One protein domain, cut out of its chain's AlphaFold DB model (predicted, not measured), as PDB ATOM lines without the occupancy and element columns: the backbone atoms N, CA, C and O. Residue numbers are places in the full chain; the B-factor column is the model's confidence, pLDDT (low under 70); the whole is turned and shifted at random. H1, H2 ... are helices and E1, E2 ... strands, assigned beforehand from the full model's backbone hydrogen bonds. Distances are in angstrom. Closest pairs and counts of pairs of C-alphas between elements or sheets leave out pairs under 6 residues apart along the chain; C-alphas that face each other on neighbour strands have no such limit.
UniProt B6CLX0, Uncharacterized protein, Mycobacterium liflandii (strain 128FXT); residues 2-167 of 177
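What this domain is: This is residues 2 to 167 of the 177 residues of an uncharacterized protein of Mycobacterium liflandii (strain 128FXT) (UniProt B6CLX0). Helix H8 and a small two-stranded sheet, E1 and E4, make the middle of the domain, with helices H4, H5, H6 and H7 clustered at one end of its longest axis and H1, H2 and H3 more loosely set at the other. The short hairpin of E2 and E3 starts near E4 and runs away from this middle. The printed part has 166 residues with eight named helices and four strands, in the order E1, H1 to H7, E2, E3, H8, E4; both sheets, E1 - E4 and E2 - E3, are antiparallel, and the class is mostly helix. It is compact, with a radius of gyration of the C-alphas of 16.4 A and spans of 50 by 38 by 24 A.

How they stand to each other: E1, residues 3 to 7, and E4, residues 151 to 155, are antiparallel neighbours at 145 degrees, with N 4 and O 154 2.9 A apart and N 154 and O 4 2.8 A apart. H4, residues 69 to 81, is the hub. It touches H7, residues 107 to 116, closest at the C-alphas of Ala 72 and Ala 113, 4.8 A, at a steep tilt of 49 degrees, the same way. With residues 76 to 80 alone it touches H5, residues 89 to 97, closest at the C-alphas of Val 79 and Ala 96, 6.3 A, at a steep tilt of 59 degrees, opposite ways. H6, residues 100 to 103, touches H4, closest at the C-alphas of Ala 75 and Val 101, 5.7 A. H8, residues 138 to 147, touches H4 only at their ends, and only just, with 3 pairs of C-alphas within 8 A, the closest Trp 69 and Ala 147, 6.6 A. H3, residues 53 to 60, touches H8, closest at the C-alphas of Gln 56 and Ile 146, 6.2 A, at a steep tilt of 64 degrees, opposite ways. The helix packing is mostly crossed, with 1 of 4 tilted pairs shallow. H2, residues 43 to 51, is near H8, and H1, residues 27 to 34, touches no helix. E2, residues 125 to 127, and E3, residues 133 to 135, form a hairpin, with N 126 and O 134 2.9 A apart. Every O i to N i+4 pair is within hydrogen-bond range in H1, H2, H3, H5, H7 and H8; in H4 7 of 9 are, and H6 is too short for such a pair.

Where its parts are: E1 begins at C-alpha 3, (33.955, -43.459, 37.278), and E4 ends at C-alpha 155, (35.707, -39.459, 35.926); each is 12.9 A long. H4 measures 17.6 A, H7 14.3 A and H8 14.1 A.

The domain as a whole: The C-alphas of Arg 35 and Pro 84, the two farthest apart, are 50.5 A apart. The printed part has no cut, and the link from E1 to H1, 19 residues, is long. Residues 18 to 21 have pLDDT under 70; the mean of the printed part is 91.0.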
ATOM      1  N   PRO A   2      35.378 -41.770  41.655       85.25
ATOM      2  CA  PRO A   2      34.989 -42.940  40.882       85.25
ATOM      3  C   PRO A   2      34.574 -42.563  39.457       85.25
ATOM      4  O   PRO A   2      34.199 -41.417  39.174       85.25
ATOM      5  N   PHE A   3      34.609 -43.554  38.574       93.44
ATOM      6  CA  PHE A   3      33.955 -43.459  37.278       93.44
ATOM      7  C   PHE A   3      32.436 -43.580  37.437       93.44
ATOM      8  O   PHE A   3      31.928 -44.371  38.237       93.44
ATOM      9  N   TYR A   4      31.710 -42.816  36.628       94.31
ATOM     10  CA  TYR A   4      30.271 -42.940  36.437       94.31
ATOM     11  C   TYR A   4      29.957 -43.217  34.972       94.31
ATOM     12  O   TYR A   4      30.560 -42.624  34.080       94.31
ATOM     13  N   TRP A   5      28.959 -44.057  34.734       95.69
ATOM     14  CA  TRP A   5      28.267 -44.149  33.459       95.69
ATOM     15  C   TRP A   5      27.296 -42.983  33.344       95.69
ATOM     16  O   TRP A   5      26.287 -42.938  34.050       95.69
ATOM     17  N   ILE A   6      27.617 -42.030  32.473       94.44
ATOM     18  CA  ILE A   6      26.779 -40.858  32.202       94.44
ATOM     19  C   ILE A   6      26.048 -41.075  30.881       94.44
ATOM     20  O   ILE A   6      26.714 -41.434  29.902       94.44
ATOM     21  N   PRO A   7      24.722 -40.850  30.814       94.00
ATOM     22  CA  PRO A   7      24.011 -40.878  29.548       94.00
ATOM     23  C   PRO A   7      24.636 -39.887  28.566       94.00
ATOM     24  O   PRO A   7      24.841 -38.713  28.875       94.00
ATOM     25  N   VAL A   8      24.930 -40.340  27.349       93.56
ATOM     26  CA  VAL A   8      25.522 -39.479  26.316       93.56
ATOM     27  C   VAL A   8      24.597 -38.311  25.984       93.56
ATOM     28  O   VAL A   8      25.075 -37.223  25.674       93.56
ATOM     29  N   ALA A   9      23.281 -38.506  26.083       90.62
ATOM     30  CA  ALA A   9      22.293 -37.446  25.911       90.62
ATOM     31  C   ALA A   9      22.530 -36.256  26.863       90.62
ATOM     32  O   ALA A   9      22.399 -35.114  26.423       90.62
ATOM     33  N   ASP A  10      22.981 -36.525  28.090       89.19
ATOM     34  CA  ASP A  10      23.163 -35.531  29.156       89.19
ATOM     35  C   ASP A  10      24.575 -34.933  29.195       89.19
ATOM     36  O   ASP A  10      24.838 -33.964  29.912       89.19
ATOM     37  N   ALA A  11      25.510 -35.483  28.416       90.19
ATOM     38  CA  ALA A  11      26.823 -34.876  28.258       90.19
ATOM     39  C   ALA A  11      26.711 -33.514  27.537       90.19
ATOM     40  O   ALA A  11      25.792 -33.299  26.746       90.19
ATOM     41  N   PRO A  12      27.663 -32.586  27.713       89.44
ATOM     42  CA  PRO A  12      27.737 -31.389  26.877       89.44
ATOM     43  C   PRO A  12      27.854 -31.752  25.395       89.44
ATOM     44  O   PRO A  12      28.424 -32.793  25.043       89.44
ATOM     45  N   PHE A  13      27.360 -30.893  24.503       90.44
ATOM     46  CA  PHE A  13      27.685 -31.019  23.088       90.44
ATOM     47  C   PHE A  13      29.114 -30.500  22.866       90.44
ATOM     48  O   PHE A  13      29.409 -29.344  23.211       90.44
ATOM     49  N   PRO A  14      30.023 -31.333  22.317       88.38
ATOM     50  CA  PRO A  14      31.365 -30.884  21.974       88.38
ATOM     51  C   PRO A  14      31.285 -29.744  20.965       88.38
ATOM     52  O   PRO A  14      30.626 -29.878  19.931       88.38
ATOM     53  N   HIS A  15      31.946 -28.634  21.273       81.88
ATOM     54  CA  HIS A  15      31.780 -27.375  20.561       81.88
ATOM     55  C   HIS A  15      33.112 -26.653  20.408       81.88
ATOM     56  O   HIS A  15      34.036 -26.828  21.196       81.88
ATOM     57  N   ALA A  16      33.198 -25.815  19.378       76.25
ATOM     58  CA  ALA A  16      34.359 -24.992  19.074       76.25
ATOM     59  C   ALA A  16      35.698 -25.760  19.099       76.25
ATOM     60  O   ALA A  16      36.730 -25.187  19.454       76.25
ATOM     61  N   MET A  17      35.688 -27.042  18.703       76.75
ATOM     62  CA  MET A  17      36.884 -27.883  18.652       76.75
ATOM     63  C   MET A  17      37.925 -27.211  17.754       76.75
ATOM     64  O   MET A  17      37.727 -27.053  16.546       76.75
ATOM     65  N   ARG A  18      39.002 -26.721  18.372       68.12
ATOM     66  CA  ARG A  18      40.063 -25.978  17.687       68.12
ATOM     67  C   ARG A  18      41.028 -26.958  17.024       68.12
ATOM     68  O   ARG A  18      41.242 -28.051  17.533       68.12
ATOM     69  N   ARG A  19      41.670 -26.518  15.936       61.75
ATOM     70  CA  ARG A  19      42.771 -27.234  15.258       61.75
ATOM     71  C   ARG A  19      42.390 -28.602  14.678       61.75
ATOM     72  O   ARG A  19      43.194 -29.526  14.689       61.75
ATOM     73  N   ASN A  20      41.180 -28.725  14.139       68.81
ATOM     74  CA  ASN A  20      40.785 -29.911  13.389       68.81
ATOM     75  C   ASN A  20      39.971 -29.509  12.151       68.81
ATOM     76  O   ASN A  20      38.746 -29.446  12.195       68.81
ATOM     77  N   HIS A  21      40.662 -29.210  11.046       68.25
ATOM     78  CA  HIS A  21      40.016 -28.761   9.806       68.25
ATOM     79  C   HIS A  21      39.103 -29.827   9.182       68.25
ATOM     80  O   HIS A  21      38.200 -29.481   8.422       68.25
ATOM     81  N   THR A  22      39.297 -31.106   9.516       78.06
ATOM     82  CA  THR A  22      38.465 -32.209   9.018       78.06
ATOM     83  C   THR A  22      37.236 -32.455   9.891       78.06
ATOM     84  O   THR A  22      36.263 -33.043   9.425       78.06
ATOM     85  N   CYS A  23      37.215 -31.962  11.133       87.31
ATOM     86  CA  CYS A  23      36.060 -32.105  12.007       87.31
ATOM     87  C   CYS A  23      34.913 -31.189  11.546       87.31
ATOM     88  O   CYS A  23      35.061 -29.963  11.575       87.31
ATOM     89  N   PRO A  24      33.726 -31.723  11.201       90.12
ATOM     90  CA  PRO A  24      32.607 -30.890  10.758       90.12
ATOM     91  C   PRO A  24      32.106 -29.934  11.852       90.12
ATOM     92  O   PRO A  24      31.536 -28.896  11.535       90.12
ATOM     93  N   PHE A  25      32.360 -30.249  13.124       91.62
ATOM     94  CA  PHE A  25      31.968 -29.452  14.291       91.62
ATOM     95  C   PHE A  25      33.032 -28.427  14.732       91.62
ATOM     96  O   PHE A  25      32.823 -27.694  15.705       91.62
ATOM     97  N   ALA A  26      34.174 -28.348  14.041       90.19
ATOM     98  CA  ALA A  26      35.160 -27.303  14.296       90.19
ATOM     99  C   ALA A  26      34.551 -25.911  14.066       90.19
ATOM    100  O   ALA A  26      33.756 -25.720  13.144       90.19
ATOM    101  N   LEU A  27      34.945 -24.928  14.884       89.31
ATOM    102  CA  LEU A  27      34.360 -23.577  14.866       89.31
ATOM    103  C   LEU A  27      34.359 -22.952  13.461       89.31
ATOM    104  O   LEU A  27      33.367 -22.368  13.035       89.31
ATOM    105  N   GLU A  28      35.463 -23.101  12.731       88.38
ATOM    106  CA  GLU A  28      35.615 -22.582  11.367       88.38
ATOM    107  C   GLU A  28      34.632 -23.228  10.382       88.38
ATOM    108  O   GLU A  28      34.042 -22.536   9.554       88.38
ATOM    109  N   ASN A  29      34.417 -24.541  10.501       89.75
ATOM    110  CA  ASN A  29      33.507 -25.289   9.638       89.75
ATOM    111  C   ASN A  29      32.045 -24.939   9.925       89.75
ATOM    112  O   ASN A  29      31.261 -24.787   8.988       89.75
ATOM    113  N   VAL A  30      31.695 -24.728  11.197       91.62
ATOM    114  CA  VAL A  30      30.358 -24.263  11.591       91.62
ATOM    115  C   VAL A  30      30.107 -22.837  11.094       91.62
ATOM    116  O   VAL A  30      29.106 -22.593  10.427       91.62
ATOM    117  N   ARG A  31      31.045 -21.905  11.308       91.12
ATOM    118  CA  ARG A  31      30.936 -20.528  10.784       91.12
ATOM    119  C   ARG A  31      30.789 -20.496   9.267       91.12
ATOM    120  O   ARG A  31      29.971 -19.747   8.746       91.12
ATOM    121  N   ARG A  32      31.543 -21.338   8.552       90.50
ATOM    122  CA  ARG A  32      31.434 -21.468   7.093       90.50
ATOM    123  C   ARG A  32      30.069 -22.002   6.664       90.50
ATOM    124  O   ARG A  32      29.530 -21.513   5.679       90.50
ATOM    125  N   HIS A  33      29.522 -22.982   7.386       92.06
ATOM    126  CA  HIS A  33      28.202 -23.545   7.102       92.06
ATOM    127  C   HIS A  33      27.096 -22.485   7.200       92.06
ATOM    128  O   HIS A  33      26.295 -22.369   6.277       92.06
ATOM    129  N   PHE A  34      27.109 -21.671   8.260       92.81
ATOM    130  CA  PHE A  34      26.114 -20.611   8.477       92.81
ATOM    131  C   PHE A  34      26.436 -19.281   7.776       92.81
ATOM    132  O   PHE A  34      25.588 -18.402   7.722       92.81
ATOM    133  N   ARG A  35      27.640 -19.127   7.205       91.44
ATOM    134  CA  ARG A  35      28.154 -17.869   6.621       91.44
ATOM    135  C   ARG A  35      28.240 -16.702   7.617       91.44
ATOM    136  O   ARG A  35      28.239 -15.544   7.211       91.44
ATOM    137  N   GLU A  36      28.398 -17.003   8.904       89.69
ATOM    138  CA  GLU A  36      28.500 -16.012   9.980       89.69
ATOM    139  C   GLU A  36      29.916 -15.966  10.568       89.69
ATOM    140  O   GLU A  36      30.275 -16.670  11.518       89.69
ATOM    141  N   PHE A  37      30.764 -15.123   9.983       82.06
ATOM    142  CA  PHE A  37      32.147 -14.945  10.421       82.06
ATOM    143  C   PHE A  37      32.203 -13.952  11.593       82.06
ATOM    144  O   PHE A  37      31.930 -12.772  11.427       82.06
ATOM    145  N   GLY A  38      32.545 -14.436  12.792       82.56
ATOM    146  CA  GLY A  38      32.615 -13.630  14.026       82.56
ATOM    147  C   GLY A  38      31.641 -14.085  15.113       82.56
ATOM    148  O   GLY A  38      31.891 -13.868  16.295       82.56
ATOM    149  N   TRP A  39      30.601 -14.823  14.733       87.50
ATOM    150  CA  TRP A  39      29.652 -15.442  15.653       87.50
ATOM    151  C   TRP A  39      30.256 -16.644  16.393       87.50
ATOM    152  O   TRP A  39      31.092 -17.375  15.850       87.50
ATOM    153  N   THR A  40      29.856 -16.860  17.644       87.12
ATOM    154  CA  THR A  40      30.246 -18.038  18.429       87.12
ATOM    155  C   THR A  40      29.005 -18.898  18.679       87.12
ATOM    156  O   THR A  40      28.168 -18.502  19.488       87.12
ATOM    157  N   PRO A  41      28.872 -20.053  17.998       88.31
ATOM    158  CA  PRO A  41      27.729 -20.943  18.166       88.31
ATOM    159  C   PRO A  41      27.653 -21.504  19.588       88.31
ATOM    160  O   PRO A  41      28.656 -21.966  20.139       88.31
ATOM    161  N   GLY A  42      26.450 -21.468  20.164       87.38
ATOM    162  CA  GLY A  42      26.149 -21.999  21.495       87.38
ATOM    163  C   GLY A  42      25.784 -23.488  21.490       87.38
ATOM    164  O   GLY A  42      25.763 -24.144  20.449       87.38
ATOM    165  N   GLN A  43      25.466 -24.027  22.671       85.75
ATOM    166  CA  GLN A  43      25.100 -25.440  22.856       85.75
ATOM    167  C   GLN A  43      23.886 -25.862  22.018       85.75
ATOM    168  O   GLN A  43      23.894 -26.961  21.470       85.75
ATOM    169  N   ASP A  44      22.879 -24.997  21.877       89.06
ATOM    170  CA  ASP A  44      21.668 -25.308  21.108       89.06
ATOM    171  C   ASP A  44      21.967 -25.455  19.611       89.06
ATOM    172  O   ASP A  44      21.563 -26.442  19.000       89.06
ATOM    173  N   THR A  45      22.792 -24.566  19.049       92.44
ATOM    174  CA  THR A  45      23.289 -24.714  17.674       92.44
ATOM    175  C   THR A  45      24.010 -26.046  17.497       92.44
ATOM    176  O   THR A  45      23.764 -26.774  16.541       92.44
ATOM    177  N   TYR A  46      24.909 -26.402  18.419       92.75
ATOM    178  CA  TYR A  46      25.602 -27.684  18.322       92.75
ATOM    179  C   TYR A  46      24.638 -28.864  18.453       92.75
ATOM    180  O   TYR A  46      24.769 -29.808  17.678       92.75
ATOM    181  N   ARG A  47      23.641 -28.808  19.342       92.31
ATOM    182  CA  ARG A  47      22.591 -29.834  19.456       92.31
ATOM    183  C   ARG A  47      21.905 -30.081  18.112       92.31
ATOM    184  O   ARG A  47      21.795 -31.234  17.701       92.31
ATOM    185  N   GLU A  48      21.509 -29.021  17.412       94.62
ATOM    186  CA  GLU A  48      20.900 -29.112  16.078       94.62
ATOM    187  C   GLU A  48      21.858 -29.724  15.047       94.62
ATOM    188  O   GLU A  48      21.483 -30.625  14.296       94.62
ATOM    189  N   LEU A  49      23.127 -29.307  15.044       95.19
ATOM    190  CA  LEU A  49      24.134 -29.862  14.137       95.19
ATOM    191  C   LEU A  49      24.409 -31.347  14.402       95.19
ATOM    192  O   LEU A  49      24.619 -32.101  13.456       95.19
ATOM    193  N   TYR A  50      24.395 -31.797  15.659       94.56
ATOM    194  CA  TYR A  50      24.531 -33.220  15.991       94.56
ATOM    195  C   TYR A  50      23.312 -34.044  15.566       94.56
ATOM    196  O   TYR A  50      23.459 -35.244  15.340       94.56
ATOM    197  N   ALA A  51      22.138 -33.428  15.418       94.31
ATOM    198  CA  ALA A  51      20.954 -34.068  14.848       94.31
ATOM    199  C   ALA A  51      20.962 -34.089  13.305       94.31
ATOM    200  O   ALA A  51      20.207 -34.847  12.700       94.31
ATOM    201  N   ASN A  52      21.818 -33.292  12.655       96.00
ATOM    202  CA  ASN A  52      21.882 -33.194  11.199       96.00
ATOM    203  C   ASN A  52      22.627 -34.404  10.572       96.00
ATOM    204  O   ASN A  52      23.829 -34.576  10.821       96.00
ATOM    205  N   PRO A  53      21.982 -35.203   9.695       95.00
ATOM    206  CA  PRO A  53      22.594 -36.390   9.083       95.00
ATOM    207  C   PRO A  53      23.870 -36.114   8.274       95.00
ATOM    208  O   PRO A  53      24.765 -36.959   8.224       95.00
ATOM    209  N   ASP A  54      24.000 -34.936   7.661       94.19
ATOM    210  CA  ASP A  54      25.190 -34.566   6.888       94.19
ATOM    211  C   ASP A  54      26.390 -34.272   7.787       94.19
ATOM    212  O   ASP A  54      27.534 -34.601   7.453       94.19
ATOM    213  N   PHE A  55      26.150 -33.668   8.950       94.69
ATOM    214  CA  PHE A  55      27.184 -33.488   9.965       94.69
ATOM    215  C   PHE A  55      27.569 -34.823  10.589       94.69
ATOM    216  O   PHE A  55      28.763 -35.097  10.707       94.69
ATOM    217  N   GLN A  56      26.594 -35.681  10.898       94.06
ATOM    218  CA  GLN A  56      26.864 -37.022  11.413       94.06
ATOM    219  C   GLN A  56      27.707 -37.850  10.441       94.06
ATOM    220  O   GLN A  56      28.708 -38.432  10.851       94.06
ATOM    221  N   ARG A  57      27.347 -37.864   9.149       93.19
ATOM    222  CA  ARG A  57      28.090 -38.588   8.110       93.19
ATOM    223  C   ARG A  57      29.542 -38.129   8.047       93.19
ATOM    224  O   ARG A  57      30.431 -38.952   8.195       93.19
ATOM    225  N   ARG A  58      29.786 -36.821   7.929       91.94
ATOM    226  CA  ARG A  58      31.157 -36.276   7.908       91.94
ATOM    227  C   ARG A  58      31.920 -36.542   9.204       91.94
ATOM    228  O   ARG A  58      33.135 -36.685   9.187       91.94
ATOM    229  N   ALA A  59      31.227 -36.587  10.340       92.12
ATOM    230  CA  ALA A  59      31.858 -36.838  11.627       92.12
ATOM    231  C   ALA A  59      32.293 -38.300  11.791       92.12
ATOM    232  O   ALA A  59      33.225 -38.550  12.549       92.12
ATOM    233  N   ARG A  60      31.675 -39.257  11.084       91.00
ATOM    234  CA  ARG A  60      32.150 -40.653  11.052       91.00
ATOM    235  C   ARG A  60      33.555 -40.768  10.459       91.00
ATOM    236  O   ARG A  60      34.322 -41.599  10.921       91.00
ATOM    237  N   ASP A  61      33.908 -39.869   9.543       88.12
ATOM    238  CA  ASP A  61      35.216 -39.838   8.876       88.12
ATOM    239  C   ASP A  61      36.257 -38.977   9.622       88.12
ATOM    240  O   ASP A  61      37.358 -38.723   9.128       88.12
ATOM    241  N   CYS A  62      35.926 -38.483  10.820       88.06
ATOM    242  CA  CYS A  62      36.857 -37.717  11.641       88.06
ATOM    243  C   CYS A  62      38.037 -38.604  12.056       88.06
ATOM    244  O   CYS A  62      37.855 -39.609  12.738       88.06
ATOM    245  N   SER A  63      39.266 -38.196  11.736       87.38
ATOM    246  CA  SER A  63      40.474 -38.979  12.044       87.38
ATOM    247  C   SER A  63      40.699 -39.221  13.541       87.38
ATOM    248  O   SER A  63      41.390 -40.169  13.900       87.38
ATOM    249  N   ALA A  64      40.096 -38.409  14.415       87.38
ATOM    250  CA  ALA A  64      40.124 -38.609  15.863       87.38
ATOM    251  C   ALA A  64      39.155 -39.706  16.352       87.38
ATOM    252  O   ALA A  64      39.260 -40.139  17.497       87.38
ATOM    253  N   HIS A  65      38.198 -40.142  15.528       91.12
ATOM    254  CA  HIS A  65      37.238 -41.192  15.866       91.12
ATOM    255  C   HIS A  65      37.807 -42.553  15.456       91.12
ATOM    256  O   HIS A  65      37.405 -43.140  14.456       91.12
ATOM    257  N   GLN A  66      38.793 -43.029  16.216       91.50
ATOM    258  CA  GLN A  66      39.394 -44.347  16.016       91.50
ATOM    259  C   GLN A  66      38.796 -45.367  16.985       91.50
ATOM    260  O   GLN A  66      38.533 -45.048  18.145       91.50
ATOM    261  N   GLY A  67      38.642 -46.600  16.504       95.94
ATOM    262  CA  GLY A  67      38.105 -47.711  17.282       95.94
ATOM    263  C   GLY A  67      36.574 -47.742  17.351       95.94
ATOM    264  O   GLY A  67      35.876 -46.751  17.128       95.94
ATOM    265  N   SER A  68      36.047 -48.920  17.655       96.81
ATOM    266  CA  SER A  68      34.632 -49.215  17.813       96.81
ATOM    267  C   SER A  68      34.216 -49.065  19.270       96.81
ATOM    268  O   SER A  68      34.597 -49.855  20.137       96.81
ATOM    269  N   TRP A  69      33.351 -48.089  19.540       97.25
ATOM    270  CA  TRP A  69      32.748 -47.908  20.861       97.25
ATOM    271  C   TRP A  69      31.929 -49.121  21.311       97.25
ATOM    272  O   TRP A  69      31.904 -49.428  22.499       97.25
ATOM    273  N   LEU A  70      31.311 -49.843  20.371       95.94
ATOM    274  CA  LEU A  70      30.537 -51.054  20.662       95.94
ATOM    275  C   LEU A  70      31.411 -52.207  21.180       95.94
ATOM    276  O   LEU A  70      30.900 -53.103  21.841       95.94
ATOM    277  N   VAL A  71      32.715 -52.180  20.890       97.38
ATOM    278  CA  VAL A  71      33.686 -53.190  21.333       97.38
ATOM    279  C   VAL A  71      34.469 -52.703  22.555       97.38
ATOM    280  O   VAL A  71      34.665 -53.453  23.508       97.38
ATOM    281  N   ALA A  72      34.892 -51.437  22.557       98.00
ATOM    282  CA  ALA A  72      35.687 -50.866  23.638       98.00
ATOM    283  C   ALA A  72      34.895 -50.718  24.948       98.00
ATOM    284  O   ALA A  72      35.442 -50.987  26.016       98.00
ATOM    285  N   LEU A  73      33.615 -50.317  24.889       97.44
ATOM    286  CA  LEU A  73      32.820 -50.078  26.098       97.44
ATOM    287  C   LEU A  73      32.631 -51.333  26.965       97.44
ATOM    288  O   LEU A  73      32.923 -51.231  28.155       97.44
ATOM    289  N   PRO A  74      32.239 -52.507  26.428       97.44
ATOM    290  CA  PRO A  74      32.143 -53.723  27.239       97.44
ATOM    291  C   PRO A  74      33.462 -54.109  27.923       97.44
ATOM    292  O   PRO A  74      33.463 -54.562  29.066       97.44
ATOM    293  N   ALA A  75      34.604 -53.897  27.260       97.94
ATOM    294  CA  ALA A  75      35.909 -54.176  27.858       97.94
ATOM    295  C   ALA A  75      36.228 -53.211  29.014       97.94
ATOM    296  O   ALA A  75      36.718 -53.639  30.060       97.94
ATOM    297  N   VAL A  76      35.906 -51.923  28.853       97.88
ATOM    298  CA  VAL A  76      36.019 -50.911  29.918       97.88
ATOM    299  C   VAL A  76      35.085 -51.237  31.085       97.88
ATOM    300  O   VAL A  76      35.500 -51.176  32.241       97.88
ATOM    301  N   GLU A  77      33.847 -51.637  30.800       97.00
ATOM    302  CA  GLU A  77      32.869 -52.044  31.811       97.00
ATOM    303  C   GLU A  77      33.332 -53.255  32.615       97.00
ATOM    304  O   GLU A  77      33.224 -53.247  33.842       97.00
ATOM    305  N   SER A  78      33.928 -54.249  31.957       96.44
ATOM    306  CA  SER A  78      34.505 -55.407  32.639       96.44
ATOM    307  C   SER A  78      35.623 -55.018  33.611       96.44
ATOM    308  O   SER A  78      35.717 -55.614  34.682       96.44
ATOM    309  N   VAL A  79      36.458 -54.030  33.271       96.44
ATOM    310  CA  VAL A  79      37.508 -53.540  34.178       96.44
ATOM    311  C   VAL A  79      36.891 -52.782  35.353       96.44
ATOM    312  O   VAL A  79      37.190 -53.091  36.505       96.44
ATOM    313  N   LEU A  80      36.003 -51.821  35.085       95.75
ATOM    314  CA  LEU A  80      35.410 -50.975  36.124       95.75
ATOM    315  C   LEU A  80      34.531 -51.766  37.104       95.75
ATOM    316  O   LEU A  80      34.622 -51.542  38.307       95.75
ATOM    317  N   THR A  81      33.757 -52.744  36.630       93.38
ATOM    318  CA  THR A  81      32.893 -53.574  37.491       93.38
ATOM    319  C   THR A  81      33.698 -54.397  38.503       93.38
ATOM    320  O   THR A  81      33.251 -54.608  39.629       93.38
ATOM    321  N   CYS A  82      34.906 -54.823  38.133       90.62
ATOM    322  CA  CYS A  82      35.806 -55.587  39.002       90.62
ATOM    323  C   CYS A  82      36.715 -54.700  39.868       90.62
ATOM    324  O   CYS A  82      37.545 -55.217  40.614       90.62
ATOM    325  N   THR A  83      36.584 -53.376  39.769       91.62
ATOM    326  CA  THR A  83      37.469 -52.420  40.434       91.62
ATOM    327  C   THR A  83      36.719 -51.698  41.555       91.62
ATOM    328  O   THR A  83      35.712 -51.044  41.281       91.62
ATOM    329  N   PRO A  84      37.201 -51.721  42.810       90.25
ATOM    330  CA  PRO A  84      36.607 -50.940  43.894       90.25
ATOM    331  C   PRO A  84      36.508 -49.442  43.567       90.25
ATOM    332  O   PRO A  84      37.440 -48.850  43.028       90.25
ATOM    333  N   ALA A  85      35.416 -48.780  43.961       86.38
ATOM    334  CA  ALA A  85      35.251 -47.334  43.738       86.38
ATOM    335  C   ALA A  85      36.314 -46.456  44.445       86.38
ATOM    336  O   ALA A  85      36.456 -45.270  44.131       86.38
ATOM    337  N   SER A  86      37.039 -47.021  45.418       86.81
ATOM    338  CA  SER A  86      38.142 -46.376  46.137       86.81
ATOM    339  C   SER A  86      39.484 -46.422  45.398       86.81
ATOM    340  O   SER A  86      40.397 -45.713  45.811       86.81
ATOM    341  N   THR A  87      39.616 -47.233  44.344       90.31
ATOM    342  CA  THR A  87      40.865 -47.397  43.582       90.31
ATOM    343  C   THR A  87      41.288 -46.086  42.913       90.31
ATOM    344  O   THR A  87      40.454 -45.330  42.398       90.31
ATOM    345  N   ALA A  88      42.591 -45.796  42.945       90.38
ATOM    346  CA  ALA A  88      43.157 -44.578  42.374       90.38
ATOM    347  C   ALA A  88      43.172 -44.624  40.828       90.38
ATOM    348  O   ALA A  88      43.250 -45.706  40.251       90.38
ATOM    349  N   PRO A  89      43.066 -43.483  40.117       90.31
ATOM    350  CA  PRO A  89      42.969 -43.482  38.650       90.31
ATOM    351  C   PRO A  89      44.161 -44.131  37.936       90.31
ATOM    352  O   PRO A  89      43.969 -44.817  36.939       90.31
ATOM    353  N   ASP A  90      45.376 -43.928  38.434       94.62
ATOM    354  CA  ASP A  90      46.607 -44.530  37.913       94.62
ATOM    355  C   ASP A  90      46.640 -46.052  38.114       94.62
ATOM    356  O   ASP A  90      47.058 -46.789  37.219       94.62
ATOM    357  N   GLU A  91      46.119 -46.543  39.240       95.31
ATOM    358  CA  GLU A  91      45.916 -47.976  39.473       95.31
ATOM    359  C   GLU A  91      44.875 -48.566  38.506       95.31
ATOM    360  O   GLU A  91      45.101 -49.638  37.945       95.31
ATOM    361  N   ILE A  92      43.762 -47.864  38.251       95.50
ATOM    362  CA  ILE A  92      42.744 -48.291  37.271       95.50
ATOM    363  C   ILE A  92      43.335 -48.348  35.864       95.50
ATOM    364  O   ILE A  92      43.116 -49.318  35.138       95.50
ATOM    365  N   GLU A  93      44.106 -47.333  35.479       96.31
ATOM    366  CA  GLU A  93      44.793 -47.298  34.192       96.31
ATOM    367  C   GLU A  93      45.763 -48.484  34.052       96.31
ATOM    368  O   GLU A  93      45.798 -49.145  33.011       96.31
ATOM    369  N   LEU A  94      46.521 -48.806  35.105       96.88
ATOM    370  CA  LEU A  94      47.422 -49.958  35.119       96.88
ATOM    371  C   LEU A  94      46.661 -51.289  35.013       96.88
ATOM    372  O   LEU A  94      47.066 -52.169  34.249       96.88
ATOM    373  N   LEU A  95      45.546 -51.437  35.734       96.75
ATOM    374  CA  LEU A  95      44.662 -52.601  35.630       96.75
ATOM    375  C   LEU A  95      44.114 -52.753  34.209       96.75
ATOM    376  O   LEU A  95      44.122 -53.854  33.661       96.75
ATOM    377  N   ALA A  96      43.700 -51.653  33.578       97.44
ATOM    378  CA  ALA A  96      43.220 -51.649  32.203       97.44
ATOM    379  C   ALA A  96      44.308 -52.083  31.209       97.44
ATOM    380  O   ALA A  96      44.053 -52.927  30.349       97.44
ATOM    381  N   LYS A  97      45.537 -51.569  31.355       97.56
ATOM    382  CA  LYS A  97      46.690 -51.945  30.515       97.56
ATOM    383  C   LYS A  97      47.043 -53.427  30.615       97.56
ATOM    384  O   LYS A  97      47.437 -54.017  29.615       97.56
ATOM    385  N   ASN A  98      46.873 -54.021  31.794       97.44
ATOM    386  CA  ASN A  98      47.164 -55.435  32.044       97.44
ATOM    387  C   ASN A  98      45.936 -56.347  31.881       97.44
ATOM    388  O   ASN A  98      46.032 -57.559  32.073       97.44
ATOM    389  N   SER A  99      44.776 -55.786  31.535       97.75
ATOM    390  CA  SER A  99      43.530 -56.535  31.425       97.75
ATOM    391  C   SER A  99      43.547 -57.450  30.193       97.75
ATOM    392  O   SER A  99      43.764 -56.961  29.075       97.75
ATOM    393  N   PRO A 100      43.257 -58.759  30.337       97.75
ATOM    394  CA  PRO A 100      43.160 -59.670  29.198       97.75
ATOM    395  C   PRO A 100      42.075 -59.261  28.197       97.75
ATOM    396  O   PRO A 100      42.290 -59.368  26.991       97.75
ATOM    397  N   VAL A 101      40.934 -58.740  28.675       97.75
ATOM    398  CA  VAL A 101      39.819 -58.343  27.796       97.75
ATOM    399  C   VAL A 101      40.166 -57.132  26.931       97.75
ATOM    400  O   VAL A 101      39.761 -57.083  25.775       97.75
ATOM    401  N   ILE A 102      40.969 -56.193  27.445       98.06
ATOM    402  CA  ILE A 102      41.466 -55.045  26.671       98.06
ATOM    403  C   ILE A 102      42.629 -55.470  25.765       98.06
ATOM    404  O   ILE A 102      42.697 -55.067  24.603       98.06
ATOM    405  N   SER A 103      43.525 -56.327  26.258       97.56
ATOM    406  CA  SER A 103      44.683 -56.813  25.495       97.56
ATOM    407  C   SER A 103      44.300 -57.672  24.286       97.56
ATOM    408  O   SER A 103      45.060 -57.733  23.322       97.56
ATOM    409  N   ALA A 104      43.128 -58.308  24.309       98.00
ATOM    410  CA  ALA A 104      42.594 -59.078  23.187       98.00
ATOM    411  C   ALA A 104      42.007 -58.206  22.058       98.00
ATOM    412  O   ALA A 104      41.798 -58.701  20.951       98.00
ATOM    413  N   LEU A 105      41.746 -56.916  22.307       98.44
ATOM    414  CA  LEU A 105      41.197 -56.004  21.302       98.44
ATOM    415  C   LEU A 105      42.222 -55.691  20.204       98.44
ATOM    416  O   LEU A 105      43.433 -55.681  20.448       98.44
ATOM    417  N   ASN A 106      41.747 -55.354  19.000       98.38
ATOM    418  CA  ASN A 106      42.620 -54.787  17.967       98.38
ATOM    419  C   ASN A 106      43.210 -53.436  18.429       98.38
ATOM    420  O   ASN A 106      42.743 -52.838  19.397       98.38
ATOM    421  N   ASN A 107      44.239 -52.939  17.737       98.00
ATOM    422  CA  ASN A 107      44.975 -51.747  18.174       98.00
ATOM    423  C   ASN A 107      44.089 -50.504  18.348       98.00
ATOM    424  O   ASN A 107      44.242 -49.783  19.333       98.00
ATOM    425  N   SER A 108      43.158 -50.249  17.426       97.56
ATOM    426  CA  SER A 108      42.295 -49.064  17.487       97.56
ATOM    427  C   SER A 108      41.293 -49.147  18.638       97.56
ATOM    428  O   SER A 108      41.152 -48.187  19.393       97.56
ATOM    429  N   ASP A 109      40.650 -50.299  18.822       98.31
ATOM    430  CA  ASP A 109      39.680 -50.530  19.898       98.31
ATOM    431  C   ASP A 109      40.360 -50.528  21.270       98.31
ATOM    432  O   ASP A 109      39.831 -49.972  22.232       98.31
ATOM    433  N   ARG A 110      41.571 -51.088  21.349       98.38
ATOM    434  CA  ARG A 110      42.411 -51.065  22.549       98.38
ATOM    435  C   ARG A 110      42.810 -49.647  22.928       98.38
ATOM    436  O   ARG A 110      42.660 -49.269  24.085       98.38
ATOM    437  N   ASN A 111      43.287 -48.858  21.968       97.44
ATOM    438  CA  ASN A 111      43.657 -47.466  22.208       97.44
ATOM    439  C   ASN A 111      42.448 -46.642  22.657       97.44
ATOM    440  O   ASN A 111      42.567 -45.850  23.590       97.44
ATOM    441  N   LEU A 112      41.278 -46.868  22.050       97.69
ATOM    442  CA  LEU A 112      40.032 -46.263  22.507       97.69
ATOM    443  C   LEU A 112      39.729 -46.670  23.956       97.69
ATOM    444  O   LEU A 112      39.596 -45.785  24.796       97.69
ATOM    445  N   ALA A 113      39.691 -47.968  24.272       98.19
ATOM    446  CA  ALA A 113      39.403 -48.472  25.618       98.19
ATOM    447  C   ALA A 113      40.357 -47.898  26.679       98.19
ATOM    448  O   ALA A 113      39.904 -47.395  27.705       98.19
ATOM    449  N   LEU A 114      41.666 -47.903  26.411       97.75
ATOM    450  CA  LEU A 114      42.670 -47.334  27.312       97.75
ATOM    451  C   LEU A 114      42.497 -45.822  27.473       97.75
ATOM    452  O   LEU A 114      42.548 -45.325  28.592       97.75
ATOM    453  N   SER A 115      42.204 -45.092  26.392       96.69
ATOM    454  CA  SER A 115      41.972 -43.644  26.471       96.69
ATOM    455  C   SER A 115      40.757 -43.273  27.327       96.69
ATOM    456  O   SER A 115      40.682 -42.158  27.834       96.69
ATOM    457  N   LEU A 116      39.779 -44.169  27.486       97.06
ATOM    458  CA  LEU A 116      38.609 -43.937  28.339       97.06
ATOM    459  C   LEU A 116      38.936 -44.068  29.831       97.06
ATOM    460  O   LEU A 116      38.206 -43.521  30.656       97.06
ATOM    461  N   LEU A 117      40.036 -44.750  30.155       96.56
ATOM    462  CA  LEU A 117      40.525 -45.009  31.507       96.56
ATOM    463  C   LEU A 117      41.860 -44.306  31.808       96.56
ATOM    464  O   LEU A 117      42.490 -44.607  32.815       96.56
ATOM    465  N   ASP A 118      42.284 -43.376  30.950       94.81
ATOM    466  CA  ASP A 118      43.510 -42.597  31.128       94.81
ATOM    467  C   ASP A 118      43.431 -41.752  32.410       94.81
ATOM    468  O   ASP A 118      42.450 -41.035  32.637       94.81
ATOM    469  N   SER A 119      44.450 -41.840  33.265       92.88
ATOM    470  CA  SER A 119      44.459 -41.148  34.557       92.88
ATOM    471  C   SER A 119      44.649 -39.631  34.434       92.88
ATOM    472  O   SER A 119      44.175 -38.875  35.292       92.88
ATOM    473  N   LEU A 120      45.301 -39.168  33.365       92.25
ATOM    474  CA  LEU A 120      45.664 -37.769  33.149       92.25
ATOM    475  C   LEU A 120      44.598 -37.020  32.349       92.25
ATOM    476  O   LEU A 120      44.230 -35.898  32.705       92.25
ATOM    477  N   ASP A 121      44.061 -37.648  31.308       91.69
ATOM    478  CA  ASP A 121      43.010 -37.102  30.458       91.69
ATOM    479  C   ASP A 121      41.784 -38.030  30.397       91.69
ATOM    480  O   ASP A 121      41.383 -38.430  29.307       91.69
ATOM    481  N   PRO A 122      41.107 -38.367  31.513       93.06
ATOM    482  CA  PRO A 122      39.833 -39.081  31.443       93.06
ATOM    483  C   PRO A 122      38.747 -38.159  30.879       93.06
ATOM    484  O   PRO A 122      38.898 -36.937  30.902       93.06
ATOM    485  N   ILE A 123      37.604 -38.696  30.447       95.00
ATOM    486  CA  ILE A 123      36.436 -37.837  30.199       95.00
ATOM    487  C   ILE A 123      35.950 -37.290  31.545       95.00
ATOM    488  O   ILE A 123      35.719 -38.038  32.489       95.00
ATOM    489  N   ARG A 124      35.770 -35.979  31.631       92.31
ATOM    490  CA  ARG A 124      35.244 -35.236  32.775       92.31
ATOM    491  C   ARG A 124      34.176 -34.301  32.259       92.31
ATOM    492  O   ARG A 124      34.342 -33.656  31.224       92.31
ATOM    493  N   ILE A 125      33.108 -34.186  33.028       89.88
ATOM    494  CA  ILE A 125      32.048 -33.212  32.816       89.88
ATOM    495  C   ILE A 125      31.969 -32.383  34.092       89.88
ATOM    496  O   ILE A 125      32.044 -32.918  35.198       89.88
ATOM    497  N   PHE A 126      31.882 -31.070  33.951       86.56
ATOM    498  CA  PHE A 126      31.854 -30.154  35.081       86.56
ATOM    499  C   PHE A 126      31.014 -28.930  34.758       86.56
ATOM    500  O   PHE A 126      30.832 -28.565  33.597       86.56
ATOM    501  N   ARG A 127      30.503 -28.295  35.809       84.12
ATOM    502  CA  ARG A 127      29.698 -27.085  35.702       84.12
ATOM    503  C   ARG A 127      30.556 -25.869  36.029       84.12
ATOM    504  O   ARG A 127      31.271 -25.872  37.031       84.12
ATOM    505  N   THR A 128      30.516 -24.854  35.182       82.88
ATOM    506  CA  THR A 128      31.140 -23.553  35.436       82.88
ATOM    507  C   THR A 128      30.317 -22.742  36.437       82.88
ATOM    508  O   THR A 128      29.182 -23.092  36.765       82.88
ATOM    509  N   HIS A 129      30.898 -21.649  36.943       81.81
ATOM    510  CA  HIS A 129      30.251 -20.777  37.931       81.81
ATOM    511  C   HIS A 129      28.927 -20.174  37.425       81.81
ATOM    512  O   HIS A 129      27.990 -20.005  38.196       81.81
ATOM    513  N   ASP A 130      28.831 -19.883  36.129       85.00
ATOM    514  CA  ASP A 130      27.618 -19.387  35.459       85.00
ATOM    515  C   ASP A 130      26.571 -20.487  35.185       85.00
ATOM    516  O   ASP A 130      25.517 -20.220  34.614       85.00
ATOM    517  N   GLY A 131      26.836 -21.731  35.594       80.06
ATOM    518  CA  GLY A 131      25.915 -22.849  35.442       80.06
ATOM    519  C   GLY A 131      26.014 -23.592  34.109       80.06
ATOM    520  O   GLY A 131      25.243 -24.539  33.919       80.06
ATOM    521  N   THR A 132      26.946 -23.232  33.222       81.56
ATOM    522  CA  THR A 132      27.171 -23.926  31.945       81.56
ATOM    523  C   THR A 132      27.875 -25.270  32.156       81.56
ATOM    524  O   THR A 132      28.764 -25.404  32.996       81.56
ATOM    525  N   TRP A 133      27.495 -26.296  31.395       83.44
ATOM    526  CA  TRP A 133      28.200 -27.577  31.410       83.44
ATOM    527  C   TRP A 133      29.340 -27.597  30.390       83.44
ATOM    528  O   TRP A 133      29.139 -27.318  29.209       83.44
ATOM    529  N   LEU A 134      30.530 -27.978  30.848       85.75
ATOM    530  CA  LEU A 134      31.730 -28.160  30.040       85.75
ATOM    531  C   LEU A 134      32.296 -29.567  30.220       85.75
ATOM    532  O   LEU A 134      31.967 -30.287  31.164       85.75
ATOM    533  N   SER A 135      33.171 -29.952  29.296       89.62
ATOM    534  CA  SER A 135      33.839 -31.248  29.319       89.62
ATOM    535  C   SER A 135      35.255 -31.174  28.756       89.62
ATOM    536  O   SER A 135      35.494 -30.446  27.786       89.62
ATOM    537  N   ASN A 136      36.168 -31.993  29.281       89.94
ATOM    538  CA  ASN A 136      37.337 -32.442  28.513       89.94
ATOM    539  C   ASN A 136      36.976 -33.733  27.743       89.94
ATOM    540  O   ASN A 136      35.866 -34.254  27.856       89.94
ATOM    541  N   GLY A 137      37.871 -34.215  26.878       91.06
ATOM    542  CA  GLY A 137      37.570 -35.381  26.040       91.06
ATOM    543  C   GLY A 137      36.509 -35.120  24.962       91.06
ATOM    544  O   GLY A 137      35.805 -36.039  24.554       91.06
ATOM    545  N   GLN A 138      36.402 -33.883  24.466       91.12
ATOM    546  CA  GLN A 138      35.415 -33.464  23.459       91.12
ATOM    547  C   GLN A 138      35.328 -34.406  22.246       91.12
ATOM    548  O   GLN A 138      34.229 -34.767  21.828       91.12
ATOM    549  N   HIS A 139      36.468 -34.865  21.718       91.69
ATOM    550  CA  HIS A 139      36.495 -35.824  20.610       91.69
ATOM    551  C   HIS A 139      35.942 -37.201  20.988       91.69
ATOM    552  O   HIS A 139      35.256 -37.811  20.175       91.69
ATOM    553  N   ARG A 140      36.170 -37.670  22.219       94.50
ATOM    554  CA  ARG A 140      35.607 -38.937  22.706       94.50
ATOM    555  C   ARG A 140      34.093 -38.824  22.880       94.50
ATOM    556  O   ARG A 140      33.368 -39.685  22.406       94.50
ATOM    557  N   ILE A 141      33.596 -37.719  23.437       95.12
ATOM    558  CA  ILE A 141      32.146 -37.469  23.536       95.12
ATOM    559  C   ILE A 141      31.510 -37.360  22.138       95.12
ATOM    560  O   ILE A 141      30.439 -37.915  21.904       95.12
ATOM    561  N   CYS A 142      32.172 -36.687  21.192       94.31
ATOM    562  CA  CYS A 142      31.721 -36.604  19.802       94.31
ATOM    563  C   CYS A 142      31.636 -38.003  19.173       94.31
ATOM    564  O   CYS A 142      30.582 -38.386  18.672       94.31
ATOM    565  N   ALA A 143      32.709 -38.793  19.269       94.88
ATOM    566  CA  ALA A 143      32.760 -40.152  18.742       94.88
ATOM    567  C   ALA A 143      31.669 -41.046  19.351       94.88
ATOM    568  O   ALA A 143      30.973 -41.734  18.611       94.88
ATOM    569  N   ALA A 144      31.457 -40.973  20.670       96.75
ATOM    570  CA  ALA A 144      30.396 -41.695  21.366       96.75
ATOM    571  C   ALA A 144      29.001 -41.335  20.828       96.75
ATOM    572  O   ALA A 144      28.212 -42.222  20.503       96.75
ATOM    573  N   ARG A 145      28.713 -40.034  20.664       95.62
ATOM    574  CA  ARG A 145      27.451 -39.553  20.073       95.62
ATOM    575  C   ARG A 145      27.241 -40.094  18.665       95.62
ATOM    576  O   ARG A 145      26.162 -40.586  18.359       95.62
ATOM    577  N   ILE A 146      28.267 -40.016  17.820       95.19
ATOM    578  CA  ILE A 146      28.198 -40.490  16.431       95.19
ATOM    579  C   ILE A 146      28.050 -42.015  16.357       95.19
ATOM    580  O   ILE A 146      27.347 -42.512  15.479       95.19
ATOM    581  N   ALA A 147      28.670 -42.745  17.285       95.50
ATOM    582  CA  ALA A 147      28.525 -44.191  17.424       95.50
ATOM    583  C   ALA A 147      27.159 -44.613  17.998       95.50
ATOM    584  O   ALA A 147      26.833 -45.797  17.966       95.50
ATOM    585  N   GLY A 148      26.362 -43.672  18.516       95.31
ATOM    586  CA  GLY A 148      25.036 -43.946  19.067       95.31
ATOM    587  C   GLY A 148      25.059 -44.720  20.385       95.31
ATOM    588  O   GLY A 148      24.078 -45.386  20.711       95.31
ATOM    589  N   VAL A 149      26.160 -44.665  21.144       96.06
ATOM    590  CA  VAL A 149      26.219 -45.338  22.450       96.06
ATOM    591  C   VAL A 149      25.401 -44.583  23.489       96.06
ATOM    592  O   VAL A 149      25.318 -43.356  23.473       96.06
ATOM    593  N   SER A 150      24.784 -45.328  24.404       94.94
ATOM    594  CA  SER A 150      23.870 -44.753  25.389       94.94
ATOM    595  C   SER A 150      24.599 -44.067  26.542       94.94
ATOM    596  O   SER A 150      24.117 -43.047  27.027       94.94
ATOM    597  N   HIS A 151      25.752 -44.595  26.964       95.75
ATOM    598  CA  HIS A 151      26.508 -44.103  28.115       95.75
ATOM    599  C   HIS A 151      28.009 -44.047  27.824       95.75
ATOM    600  O   HIS A 151      28.525 -44.790  26.990       95.75
ATOM    601  N   ILE A 152      28.706 -43.173  28.548       96.38
ATOM    602  CA  ILE A 152      30.167 -43.044  28.531       96.38
ATOM    603  C   ILE A 152      30.729 -43.069  29.955       96.38
ATOM    604  O   ILE A 152      30.047 -42.602  30.874       96.38
ATOM    605  N   PRO A 153      31.958 -43.577  30.151       96.31
ATOM    606  CA  PRO A 153      32.618 -43.524  31.444       96.31
ATOM    607  C   PRO A 153      33.153 -42.107  31.665       96.31
ATOM    608  O   PRO A 153      33.878 -41.559  30.833       96.31
ATOM    609  N   VAL A 154      32.783 -41.498  32.787       95.06
ATOM    610  CA  VAL A 154      33.194 -40.144  33.164       95.06
ATOM    611  C   VAL A 154      33.819 -40.183  34.546       95.06
ATOM    612  O   VAL A 154      33.212 -40.659  35.504       95.06
ATOM    613  N   TRP A 155      35.030 -39.651  34.656       92.06
ATOM    614  CA  TRP A 155      35.707 -39.459  35.926       92.06
ATOM    615  C   TRP A 155      35.064 -38.305  36.686       92.06
ATOM    616  O   TRP A 155      35.121 -37.148  36.253       92.06
ATOM    617  N   TRP A 156      34.447 -38.615  37.825       88.38
ATOM    618  CA  TRP A 156      33.617 -37.653  38.536       88.38
ATOM    619  C   TRP A 156      34.247 -37.162  39.837       88.38
ATOM    620  O   TRP A 156      34.779 -37.930  40.644       88.38
ATOM    621  N   LYS A 157      34.153 -35.849  40.074       81.69
ATOM    622  CA  LYS A 157      34.697 -35.224  41.281       81.69
ATOM    623  C   LYS A 157      33.930 -35.689  42.525       81.69
ATOM    624  O   LYS A 157      32.707 -35.605  42.580       81.69
ATOM    625  N   PHE A 158      34.661 -36.135  43.547       74.50
ATOM    626  CA  PHE A 158      34.076 -36.548  44.824       74.50
ATOM    627  C   PHE A 158      33.343 -35.380  45.500       74.50
ATOM    628  O   PHE A 158      33.799 -34.237  45.434       74.50
ATOM    629  N   GLY A 159      32.208 -35.672  46.140       74.50
ATOM    630  CA  GLY A 159      31.371 -34.679  46.822       74.50
ATOM    631  C   GLY A 159      30.522 -33.800  45.897       74.50
ATOM    632  O   GLY A 159      29.729 -33.002  46.386       74.50
ATOM    633  N   VAL A 160      30.643 -33.942  44.573       80.56
ATOM    634  CA  VAL A 160      29.767 -33.270  43.606       80.56
ATOM    635  C   VAL A 160      28.673 -34.243  43.188       80.56
ATOM    636  O   VAL A 160      28.981 -35.350  42.751       80.56
ATOM    637  N   ARG A 161      27.402 -33.838  43.284       82.69
ATOM    638  CA  ARG A 161      26.283 -34.656  42.799       82.69
ATOM    639  C   ARG A 161      26.425 -34.875  41.276       82.69
ATOM    640  O   ARG A 161      26.519 -33.880  40.554       82.69
ATOM    641  N   PRO A 162      26.463 -36.130  40.790       83.06
ATOM    642  CA  PRO A 162      26.404 -36.444  39.361       83.06
ATOM    643  C   PRO A 162      25.109 -35.934  38.704       83.06
ATOM    644  O   PRO A 162      24.137 -35.687  39.421       83.06
ATOM    645  N   PRO A 163      25.059 -35.773  37.367       80.88
ATOM    646  CA  PRO A 163      23.812 -35.456  36.678       80.88
ATOM    647  C   PRO A 163      22.783 -36.571  36.895       80.88
ATOM    648  O   PRO A 163      23.134 -37.712  37.215       80.88
ATOM    649  N   ASP A 164      21.506 -36.240  36.725       81.56
ATOM    650  CA  ASP A 164      20.444 -37.235  36.830       81.56
ATOM    651  C   ASP A 164      20.661 -38.344  35.782       81.56
ATOM    652  O   ASP A 164      21.137 -38.093  34.680       81.56
ATOM    653  N   GLY A 165      20.401 -39.600  36.156       84.12
ATOM    654  CA  GLY A 165      20.664 -40.767  35.301       84.12
ATOM    655  C   GLY A 165      22.094 -41.324  35.360       84.12
ATOM    656  O   GLY A 165      22.320 -42.442  34.895       84.12
ATOM    657  N   ALA A 166      23.042 -40.615  35.982       89.75
ATOM    658  CA  ALA A 166      24.385 -41.131  36.234       89.75
ATOM    659  C   ALA A 166      24.363 -42.373  37.139       89.75
ATOM    660  O   ALA A 166      23.709 -42.383  38.184       89.75
ATOM    661  N   LYS A 167      25.145 -43.397  36.782       92.06
ATOM    662  CA  LYS A 167      25.302 -44.618  37.589       92.06
ATOM    663  C   LYS A 167      26.766 -44.837  37.951       92.06
ATOM    664  O   LYS A 167      27.607 -44.671  37.069       92.06
TER     665      LYS A 167